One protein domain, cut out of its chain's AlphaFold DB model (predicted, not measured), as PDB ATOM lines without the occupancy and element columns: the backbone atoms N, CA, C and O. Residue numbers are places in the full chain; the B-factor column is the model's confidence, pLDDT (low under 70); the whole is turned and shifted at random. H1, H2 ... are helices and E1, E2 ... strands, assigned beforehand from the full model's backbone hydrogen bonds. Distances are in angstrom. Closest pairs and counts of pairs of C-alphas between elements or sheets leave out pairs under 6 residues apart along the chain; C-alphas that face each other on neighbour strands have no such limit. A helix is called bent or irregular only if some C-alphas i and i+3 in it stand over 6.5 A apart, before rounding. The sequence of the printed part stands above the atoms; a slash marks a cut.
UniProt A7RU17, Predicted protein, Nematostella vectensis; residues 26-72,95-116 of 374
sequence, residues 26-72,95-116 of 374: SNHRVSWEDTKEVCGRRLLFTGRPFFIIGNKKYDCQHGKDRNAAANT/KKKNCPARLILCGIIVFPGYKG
ATOM      1  N   SER A  26       6.143 -12.365  50.759       63.72
ATOM      2  CA  SER A  26       6.601 -13.205  49.654       63.72
ATOM      3  C   SER A  26       8.109 -13.089  49.414       63.72
ATOM      4  O   SER A  26       8.701 -12.013  49.497       63.72
ATOM      5  N   ASN A  27       8.750 -14.222  49.113       69.81
ATOM      6  CA  ASN A  27      10.157 -14.264  48.717       69.81
ATOM      7  C   ASN A  27      10.306 -13.653  47.313       69.81
ATOM      8  O   ASN A  27      10.297 -14.369  46.308       69.81
ATOM      9  N   HIS A  28      10.432 -12.329  47.236       74.75
ATOM     10  CA  HIS A  28      10.669 -11.629  45.976       74.75
ATOM     11  C   HIS A  28      12.098 -11.887  45.487       74.75
ATOM     12  O   HIS A  28      13.083 -11.572  46.157       74.75
ATOM     13  N   ARG A  29      12.226 -12.471  44.292       78.50
ATOM     14  CA  ARG A  29      13.522 -12.727  43.655       78.50
ATOM     15  C   ARG A  29      13.927 -11.537  42.795       78.50
ATOM     16  O   ARG A  29      13.152 -11.113  41.943       78.50
ATOM     17  N   VAL A  30      15.154 -11.047  42.991       83.12
ATOM     18  CA  VAL A  30      15.725  -9.979  42.159       83.12
ATOM     19  C   VAL A  30      15.917 -10.518  40.745       83.12
ATOM     20  O   VAL A  30      16.633 -11.505  40.546       83.12
ATOM     21  N   SER A  31      15.300  -9.852  39.778       82.38
ATOM     22  CA  SER A  31      15.401 -10.169  38.358       82.38
ATOM     23  C   SER A  31      16.053  -9.018  37.600       82.38
ATOM     24  O   SER A  31      15.993  -7.862  38.014       82.38
ATOM     25  N   TRP A  32      16.702  -9.353  36.489       83.00
ATOM     26  CA  TRP A  32      17.355  -8.395  35.588       83.00
ATOM     27  C   TRP A  32      16.785  -8.433  34.170       83.00
ATOM     28  O   TRP A  32      17.007  -7.521  33.383       83.00
ATOM     29  N   GLU A  33      16.058  -9.500  33.864       83.25
ATOM     30  CA  GLU A  33      15.333  -9.759  32.630       83.25
ATOM     31  C   GLU A  33      14.189 -10.719  32.968       83.25
ATOM     32  O   GLU A  33      14.255 -11.437  33.978       83.25
ATOM     33  N   ASP A  34      13.130 -10.717  32.161       77.31
ATOM     34  CA  ASP A  34      12.067 -11.700  32.338       77.31
ATOM     35  C   ASP A  34      12.540 -13.070  31.856       77.31
ATOM     36  O   ASP A  34      13.109 -13.218  30.776       77.31
ATOM     37  N   THR A  35      12.305 -14.084  32.679       67.44
ATOM     38  CA  THR A  35      12.647 -15.467  32.336       67.44
ATOM     39  C   THR A  35      11.566 -16.103  31.465       67.44
ATOM     40  O   THR A  35      11.843 -17.074  30.768       67.44
ATOM     41  N   LYS A  36      10.329 -15.589  31.515       67.19
ATOM     42  CA  LYS A  36       9.184 -16.171  30.812       67.19
ATOM     43  C   LYS A  36       8.584 -15.159  29.852       67.19
ATOM     44  O   LYS A  36       8.399 -13.999  30.195       67.19
ATOM     45  N   GLU A  37       8.230 -15.621  28.661       71.25
ATOM     46  CA  GLU A  37       7.429 -14.823  27.745       71.25
ATOM     47  C   GLU A  37       5.969 -14.844  28.204       71.25
ATOM     48  O   GLU A  37       5.352 -15.898  28.367       71.25
ATOM     49  N   VAL A  38       5.410 -13.660  28.432       65.69
ATOM     50  CA  VAL A  38       3.999 -13.475  28.764       65.69
ATOM     51  C   VAL A  38       3.335 -12.841  27.551       65.69
ATOM     52  O   VAL A  38       3.649 -11.712  27.185       65.69
ATOM     53  N   CYS A  39       2.431 -13.583  26.902       59.22
ATOM     54  CA  CYS A  39       1.737 -13.140  25.686       59.22
ATOM     55  C   CYS A  39       2.698 -12.682  24.570       59.22
ATOM     56  O   CYS A  39       2.484 -11.643  23.951       59.22
ATOM     57  N   GLY A  40       3.774 -13.446  24.343       66.12
ATOM     58  CA  GLY A  40       4.759 -13.164  23.293       66.12
ATOM     59  C   GLY A  40       5.667 -11.969  23.585       66.12
ATOM     60  O   GLY A  40       6.341 -11.477  22.683       66.12
ATOM     61  N   ARG A  41       5.688 -11.468  24.827       67.12
ATOM     62  CA  ARG A  41       6.589 -10.385  25.225       67.12
ATOM     63  C   ARG A  41       7.346 -10.716  26.502       67.12
ATOM     64  O   ARG A  41       6.853 -11.429  27.372       67.12
ATOM     65  N   ARG A  42       8.547 -10.151  26.613       77.69
ATOM     66  CA  ARG A  42       9.455 -10.299  27.755       77.69
ATOM     67  C   ARG A  42      10.030  -8.943  28.140       77.69
ATOM     68  O   ARG A  42      10.316  -8.130  27.260       77.69
ATOM     69  N   LEU A  43      10.235  -8.711  29.435       77.56
ATOM     70  CA  LEU A  43      11.009  -7.556  29.886       77.56
ATOM     71  C   LEU A  43      12.466  -7.771  29.488       77.56
ATOM     72  O   LEU A  43      13.125  -8.703  29.957       77.56
ATOM     73  N   LEU A  44      12.945  -6.917  28.592       78.75
ATOM     74  CA  LEU A  44      14.333  -6.925  28.160       78.75
ATOM     75  C   LEU A  44      15.243  -6.448  29.291       78.75
ATOM     76  O   LEU A  44      14.822  -5.763  30.223       78.75
ATOM     77  N   PHE A  45      16.521  -6.791  29.182       78.31
ATOM     78  CA  PHE A  45      17.514  -6.299  30.116       78.31
ATOM     79  C   PHE A  45      17.707  -4.788  29.951       78.31
ATOM     80  O   PHE A  45      18.227  -4.330  28.936       78.31
ATOM     81  N   THR A  46      17.360  -4.027  30.985       77.12
ATOM     82  CA  THR A  46      17.528  -2.563  31.044       77.12
ATOM     83  C   THR A  46      18.747  -2.136  31.865       77.12
ATOM     84  O   THR A  46      19.016  -0.947  32.018       77.12
ATOM     85  N   GLY A  47      19.488  -3.092  32.440       77.00
ATOM     86  CA  GLY A  47      20.613  -2.814  33.338       77.00
ATOM     87  C   GLY A  47      20.207  -2.398  34.751       77.00
ATOM     88  O   GLY A  47      21.086  -2.144  35.573       77.00
ATOM     89  N   ARG A  48      18.905  -2.376  35.054       81.81
ATOM     90  CA  ARG A  48      18.368  -2.092  36.386       81.81
ATOM     91  C   ARG A  48      17.652  -3.332  36.926       81.81
ATOM     92  O   ARG A  48      16.830  -3.903  36.209       81.81
ATOM     93  N   PRO A  49      17.948  -3.764  38.162       85.88
ATOM     94  CA  PRO A  49      17.229  -4.865  38.774       85.88
ATOM     95  C   PRO A  49      15.779  -4.460  39.054       85.88
ATOM     96  O   PRO A  49      15.470  -3.282  39.267       85.88
ATOM     97  N   PHE A  50      14.899  -5.456  39.085       85.88
ATOM     98  CA  PHE A  50      13.495  -5.286  39.423       85.88
ATOM     99  C   PHE A  50      12.926  -6.501  40.165       85.88
ATOM    100  O   PHE A  50      13.466  -7.609  40.100       85.88
ATOM    101  N   PHE A  51      11.806  -6.289  40.853       86.06
ATOM    102  CA  PHE A  51      10.962  -7.341  41.410       86.06
ATOM    103  C   PHE A  51       9.639  -7.410  40.659       86.06
ATOM    104  O   PHE A  51       9.030  -6.379  40.383       86.06
ATOM    105  N   ILE A  52       9.166  -8.626  40.386       84.56
ATOM    106  CA  ILE A  52       7.781  -8.858  39.967       84.56
ATOM    107  C   ILE A  52       6.974  -9.080  41.245       84.56
ATOM    108  O   ILE A  52       7.222 -10.043  41.973       84.56
ATOM    109  N   ILE A  53       6.048  -8.171  41.543       83.19
ATOM    110  CA  ILE A  53       5.182  -8.268  42.726       83.19
ATOM    111  C   ILE A  53       4.095  -9.316  42.483       83.19
ATOM    112  O   ILE A  53       3.790 -10.122  43.354       83.19
ATOM    113  N   GLY A  54       3.514  -9.316  41.283       77.81
ATOM    114  CA  GLY A  54       2.434 -10.222  40.933       77.81
ATOM    115  C   GLY A  54       1.848  -9.936  39.560       77.81
ATOM    116  O   GLY A  54       2.065  -8.874  38.974       77.81
ATOM    117  N   ASN A  55       1.073 -10.904  39.070       80.94
ATOM    118  CA  ASN A  55       0.447 -10.862  37.756       80.94
ATOM    119  C   ASN A  55      -1.073 -10.923  37.922       80.94
ATOM    120  O   ASN A  55      -1.602 -11.898  38.456       80.94
ATOM    121  N   LYS A  56      -1.783  -9.909  37.428       82.75
ATOM    122  CA  LYS A  56      -3.245  -9.892  37.350       82.75
ATOM    123  C   LYS A  56      -3.670 -10.221  35.929       82.75
ATOM    124  O   LYS A  56      -3.205  -9.600  34.980       82.75
ATOM    125  N   LYS A  57      -4.550 -11.208  35.782       85.25
ATOM    126  CA  LYS A  57      -5.118 -11.609  34.492       85.25
ATOM    127  C   LYS A  57      -6.579 -11.181  34.453       85.25
ATOM    128  O   LYS A  57      -7.348 -11.578  35.319       85.25
ATOM    129  N   TYR A  58      -6.941 -10.409  33.441       85.00
ATOM    130  CA  TYR A  58      -8.303  -9.994  33.153       85.00
ATOM    131  C   TYR A  58      -8.735 -10.663  31.854       85.00
ATOM    132  O   TYR A  58      -8.104 -10.497  30.809       85.00
ATOM    133  N   ASP A  59      -9.789 -11.468  31.929       83.94
ATOM    134  CA  ASP A  59     -10.415 -12.057  30.752       83.94
ATOM    135  C   ASP A  59     -11.509 -11.111  30.230       83.94
ATOM    136  O   ASP A  59     -12.140 -10.379  30.995       83.94
ATOM    137  N   CYS A  60     -11.753 -11.131  28.918       86.38
ATOM    138  CA  CYS A  60     -12.866 -10.402  28.317       86.38
ATOM    139  C   CYS A  60     -14.207 -10.808  28.955       86.38
ATOM    140  O   CYS A  60     -14.454 -11.991  29.205       86.38
ATOM    141  N   GLN A  61     -15.126  -9.855  29.139       82.06
ATOM    142  CA  GLN A  61     -16.487 -10.140  29.612       82.06
ATOM    143  C   GLN A  61     -17.227 -11.129  28.694       82.06
ATOM    144  O   GLN A  61     -18.039 -11.917  29.172       82.06
ATOM    145  N   HIS A  62     -16.894 -11.156  27.400       84.81
ATOM    146  CA  HIS A  62     -17.393 -12.120  26.411       84.81
ATOM    147  C   HIS A  62     -16.482 -13.352  26.237       84.81
ATOM    148  O   HIS A  62     -16.683 -14.144  25.311       84.81
ATOM    149  N   GLY A  63     -15.456 -13.500  27.076       85.88
ATOM    150  CA  GLY A  63     -14.503 -14.606  27.064       85.88
ATOM    151  C   GLY A  63     -15.103 -15.929  27.536       85.88
ATOM    152  O   GLY A  63     -16.289 -16.019  27.841       85.88
ATOM    153  N   LYS A  64     -14.280 -16.981  27.592       82.06
ATOM    154  CA  LYS A  64     -14.700 -18.295  28.111       82.06
ATOM    155  C   LYS A  64     -15.142 -18.172  29.575       82.06
ATOM    156  O   LYS A  64     -14.388 -17.643  30.391       82.06
ATOM    157  N   ASP A  65     -16.317 -18.701  29.917       76.94
ATOM    158  CA  ASP A  65     -16.769 -18.758  31.310       76.94
ATOM    159  C   ASP A  65     -15.970 -19.810  32.086       76.94
ATOM    160  O   ASP A  65     -16.189 -21.014  31.952       76.94
ATOM    161  N   ARG A  66     -14.998 -19.355  32.878       72.19
ATOM    162  CA  ARG A  66     -14.205 -20.234  33.749       72.19
ATOM    163  C   ARG A  66     -14.930 -20.604  35.041       72.19
ATOM    164  O   ARG A  66     -14.544 -21.583  35.669       72.19
ATOM    165  N   ASN A  67     -15.980 -19.867  35.400       70.50
ATOM    166  CA  ASN A  67     -16.753 -20.089  36.618       70.50
ATOM    167  C   ASN A  67     -18.039 -20.875  36.351       70.50
ATOM    168  O   ASN A  67     -18.787 -21.122  37.293       70.50
ATOM    169  N   ALA A  68     -18.279 -21.316  35.113       71.50
ATOM    170  CA  ALA A  68     -19.466 -22.075  34.728       71.50
ATOM    171  C   ALA A  68     -19.756 -23.238  35.696       71.50
ATOM    172  O   ALA A  68     -20.868 -23.349  36.196       71.50
ATOM    173  N   ALA A  69     -18.736 -24.030  36.051       68.00
ATOM    174  CA  ALA A  69     -18.883 -25.159  36.974       68.00
ATOM    175  C   ALA A  69     -19.274 -24.739  38.408       68.00
ATOM    176  O   ALA A  69     -20.116 -25.386  39.026       68.00
ATOM    177  N   ALA A  70     -18.706 -23.642  38.923       69.50
ATOM    178  CA  ALA A  70     -19.022 -23.109  40.254       69.50
ATOM    179  C   ALA A  70     -20.380 -22.382  40.294       69.50
ATOM    180  O   ALA A  70     -21.039 -22.327  41.329       69.50
ATOM    181  N   ASN A  71     -20.815 -21.830  39.162       65.38
ATOM    182  CA  ASN A  71     -22.131 -21.215  39.025       65.38
ATOM    183  C   ASN A  71     -23.234 -22.286  38.955       65.38
ATOM    184  O   ASN A  71     -24.289 -22.113  39.557       65.38
ATOM    185  N   THR A  72     -22.981 -23.425  38.295       64.88
ATOM    186  CA  THR A  72     -23.924 -24.558  38.259       64.88
ATOM    187  C   THR A  72     -24.165 -25.169  39.640       64.88
ATOM    188  O   THR A  72     -25.287 -25.579  39.923       64.88
ATOM    189  N   LYS A  95     -24.771 -14.824  26.423       70.94
ATOM    190  CA  LYS A  95     -23.997 -15.836  25.705       70.94
ATOM    191  C   LYS A  95     -22.546 -15.378  25.613       70.94
ATOM    192  O   LYS A  95     -22.179 -14.562  24.769       70.94
ATOM    193  N   LYS A  96     -21.711 -15.910  26.501       80.50
ATOM    194  CA  LYS A  96     -20.253 -15.811  26.417       80.50
ATOM    195  C   LYS A  96     -19.829 -16.303  25.029       80.50
ATOM    196  O   LYS A  96     -20.202 -17.399  24.618       80.50
ATOM    197  N   LYS A  97     -19.090 -15.482  24.284       82.06
ATOM    198  CA  LYS A  97     -18.736 -15.738  22.875       82.06
ATOM    199  C   LYS A  97     -17.403 -16.480  22.720       82.06
ATOM    200  O   LYS A  97     -16.876 -16.545  21.618       82.06
ATOM    201  N   ASN A  98     -16.834 -17.003  23.813       81.50
ATOM    202  CA  ASN A  98     -15.489 -17.591  23.846       81.50
ATOM    203  C   ASN A  98     -14.412 -16.663  23.253       81.50
ATOM    204  O   ASN A  98     -13.464 -17.121  22.622       81.50
ATOM    205  N   CYS A  99     -14.540 -15.350  23.477       86.44
ATOM    206  CA  CYS A  99     -13.556 -14.378  23.015       86.44
ATOM    207  C   CYS A  99     -12.157 -14.698  23.597       86.44
ATOM    208  O   CYS A  99     -12.036 -14.867  24.817       86.44
ATOM    209  N   PRO A 100     -11.093 -14.769  22.771       84.50
ATOM    210  CA  PRO A 100      -9.740 -15.079  23.236       84.50
ATOM    211  C   PRO A 100      -9.036 -13.888  23.903       84.50
ATOM    212  O   PRO A 100      -7.953 -14.066  24.458       84.50
ATOM    213  N   ALA A 101      -9.627 -12.688  23.864       87.25
ATOM    214  CA  ALA A 101      -9.021 -11.474  24.394       87.25
ATOM    215  C   ALA A 101      -8.771 -11.570  25.908       87.25
ATOM    216  O   ALA A 101      -9.668 -11.889  26.699       87.25
ATOM    217  N   ARG A 102      -7.527 -11.278  26.296       82.69
ATOM    218  CA  ARG A 102      -7.036 -11.293  27.676       82.69
ATOM    219  C   ARG A 102      -6.042 -10.162  27.874       82.69
ATOM    220  O   ARG A 102      -5.234  -9.886  26.994       82.69
ATOM    221  N   LEU A 103      -6.080  -9.562  29.051       85.00
ATOM    222  CA  LEU A 103      -5.175  -8.508  29.480       85.00
ATOM    223  C   LEU A 103      -4.412  -9.016  30.706       85.00
ATOM    224  O   LEU A 103      -5.018  -9.446  31.687       85.00
ATOM    225  N   ILE A 104      -3.084  -9.011  30.648       83.31
ATOM    226  CA  ILE A 104      -2.228  -9.423  31.765       83.31
ATOM    227  C   ILE A 104      -1.452  -8.196  32.233       83.31
ATOM    228  O   ILE A 104      -0.692  -7.624  31.458       83.31
ATOM    229  N   LEU A 105      -1.649  -7.795  33.488       84.75
ATOM    230  CA  LEU A 105      -0.910  -6.707  34.123       84.75
ATOM    231  C   LEU A 105       0.092  -7.306  35.095       84.75
ATOM    232  O   LEU A 105      -0.286  -8.027  36.019       84.75
ATOM    233  N   CYS A 106       1.357  -6.970  34.900       82.38
ATOM    234  CA  CYS A 106       2.440  -7.366  35.782       82.38
ATOM    235  C   CYS A 106       2.871  -6.142  36.593       82.38
ATOM    236  O   CYS A 106       3.309  -5.148  36.020       82.38
ATOM    237  N   GLY A 107       2.733  -6.207  37.918       83.56
ATOM    238  CA  GLY A 107       3.242  -5.169  38.813       83.56
ATOM    239  C   GLY A 107       4.744  -5.346  39.007       83.56
ATOM    240  O   GLY A 107       5.180  -6.399  39.476       83.56
ATOM    241  N   ILE A 108       5.530  -4.335  38.635       85.75
ATOM    242  CA  ILE A 108       6.995  -4.385  38.673       85.75
ATOM    243  C   ILE A 108       7.514  -3.234  39.532       85.75
ATOM    244  O   ILE A 108       7.119  -2.090  39.335       85.75
ATOM    245  N   ILE A 109       8.437  -3.531  40.448       85.44
ATOM    246  CA  ILE A 109       9.203  -2.515  41.184       85.44
ATOM    247  C   ILE A 109      10.601  -2.478  40.595       85.44
ATOM    248  O   ILE A 109      11.341  -3.454  40.707       85.44
ATOM    249  N   VAL A 110      10.965  -1.356  39.981       85.75
ATOM    250  CA  VAL A 110      12.317  -1.107  39.467       85.75
ATOM    251  C   VAL A 110      13.111  -0.323  40.509       85.75
ATOM    252  O   VAL A 110      12.549   0.505  41.219       85.75
ATOM    253  N   PHE A 111      14.423  -0.549  40.582       84.56
ATOM    254  CA  PHE A 111      15.336   0.243  41.413       84.56
ATOM    255  C   PHE A 111      16.025   1.335  40.573       84.56
ATOM    256  O   PHE A 111      17.098   1.083  40.018       84.56
ATOM    257  N   PRO A 112      15.453   2.549  40.436       79.00
ATOM    258  CA  PRO A 112      15.967   3.575  39.521       79.00
ATOM    259  C   PRO A 112      17.353   4.095  39.917       79.00
ATOM    260  O   PRO A 112      18.186   4.349  39.049       79.00
ATOM    261  N   GLY A 113      17.623   4.201  41.222       77.62
ATOM    262  CA  GLY A 113      18.912   4.641  41.765       77.62
ATOM    263  C   GLY A 113      19.992   3.558  41.792       77.62
ATOM    264  O   GLY A 113      21.113   3.823  42.223       77.62
ATOM    265  N   TYR A 114      19.686   2.333  41.352       77.69
ATOM    266  CA  TYR A 114      20.659   1.253  41.360       77.69
ATOM    267  C   TYR A 114      21.721   1.488  40.276       77.69
ATOM    268  O   TYR A 114      21.515   1.230  39.090       77.69
ATOM    269  N   LYS A 115      22.890   1.959  40.708       67.06
ATOM    270  CA  LYS A 115      24.123   2.026  39.919       67.06
ATOM    271  C   LYS A 115      25.008   0.851  40.318       67.06
ATOM    272  O   LYS A 115      26.027   1.013  40.982       67.06
ATOM    273  N   GLY A 116      24.568  -0.364  40.011       60.28
ATOM    274  CA  GLY A 116      25.345  -1.546  40.356       60.28
ATOM    275  C   GLY A 116      26.684  -1.541  39.643       60.28
ATOM    276  O   GLY A 116      26.735  -1.618  38.417       60.28
TER     277      GLY A 116
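This is residues 26 to 72 and 95 to 116 of the 374 residues of the protein "Predicted protein" of Nematostella vectensis (UniProt A7RU17). With little regular structure, this is a long, bent ribbon of two antiparallel strands, E1 and E2, with a looping stretch, residues 26 to 49, beside the end where E1 begins. Beyond the other end, residues 66 to 72 with H1 stick out. The 69 printed residues hold E1, H1 and E2 in that order, a mixed class with only 24 residues in named elements. The whole is only just extended, close to loose, with a radius of gyration of the C-alphas of 16.8 A and spans of 53 by 25 by 17 A.

E1, residues 50 to 59, and E2, residues 102 to 110, are antiparallel neighbours at 164 degrees. N 51 and O 109 are 2.9 A apart, and N 58 and O 103 2.8 A, within hydrogen-bond range. E1 bends by 53 degrees at residue 53. H1, residues 68 to 72, stands free; its one O i to N i+4 pair is within hydrogen-bond range.

E1 runs 26.3 A from C-alpha 50 at (13.495, -5.286, 39.423). E2 runs 24.8 A to C-alpha 110 at (12.317, -1.107, 39.467). H1 measures 6.2 A.

The farthest C-alphas, Thr 72 and Lys 115, are 54.9 A apart. Residues 73 to 94 are not printed, with 15.3 A between C-alphas 72 and 95; the link from E1 to H1 is short. Fourteen residues have pLDDT under 70, among them 69 to 72.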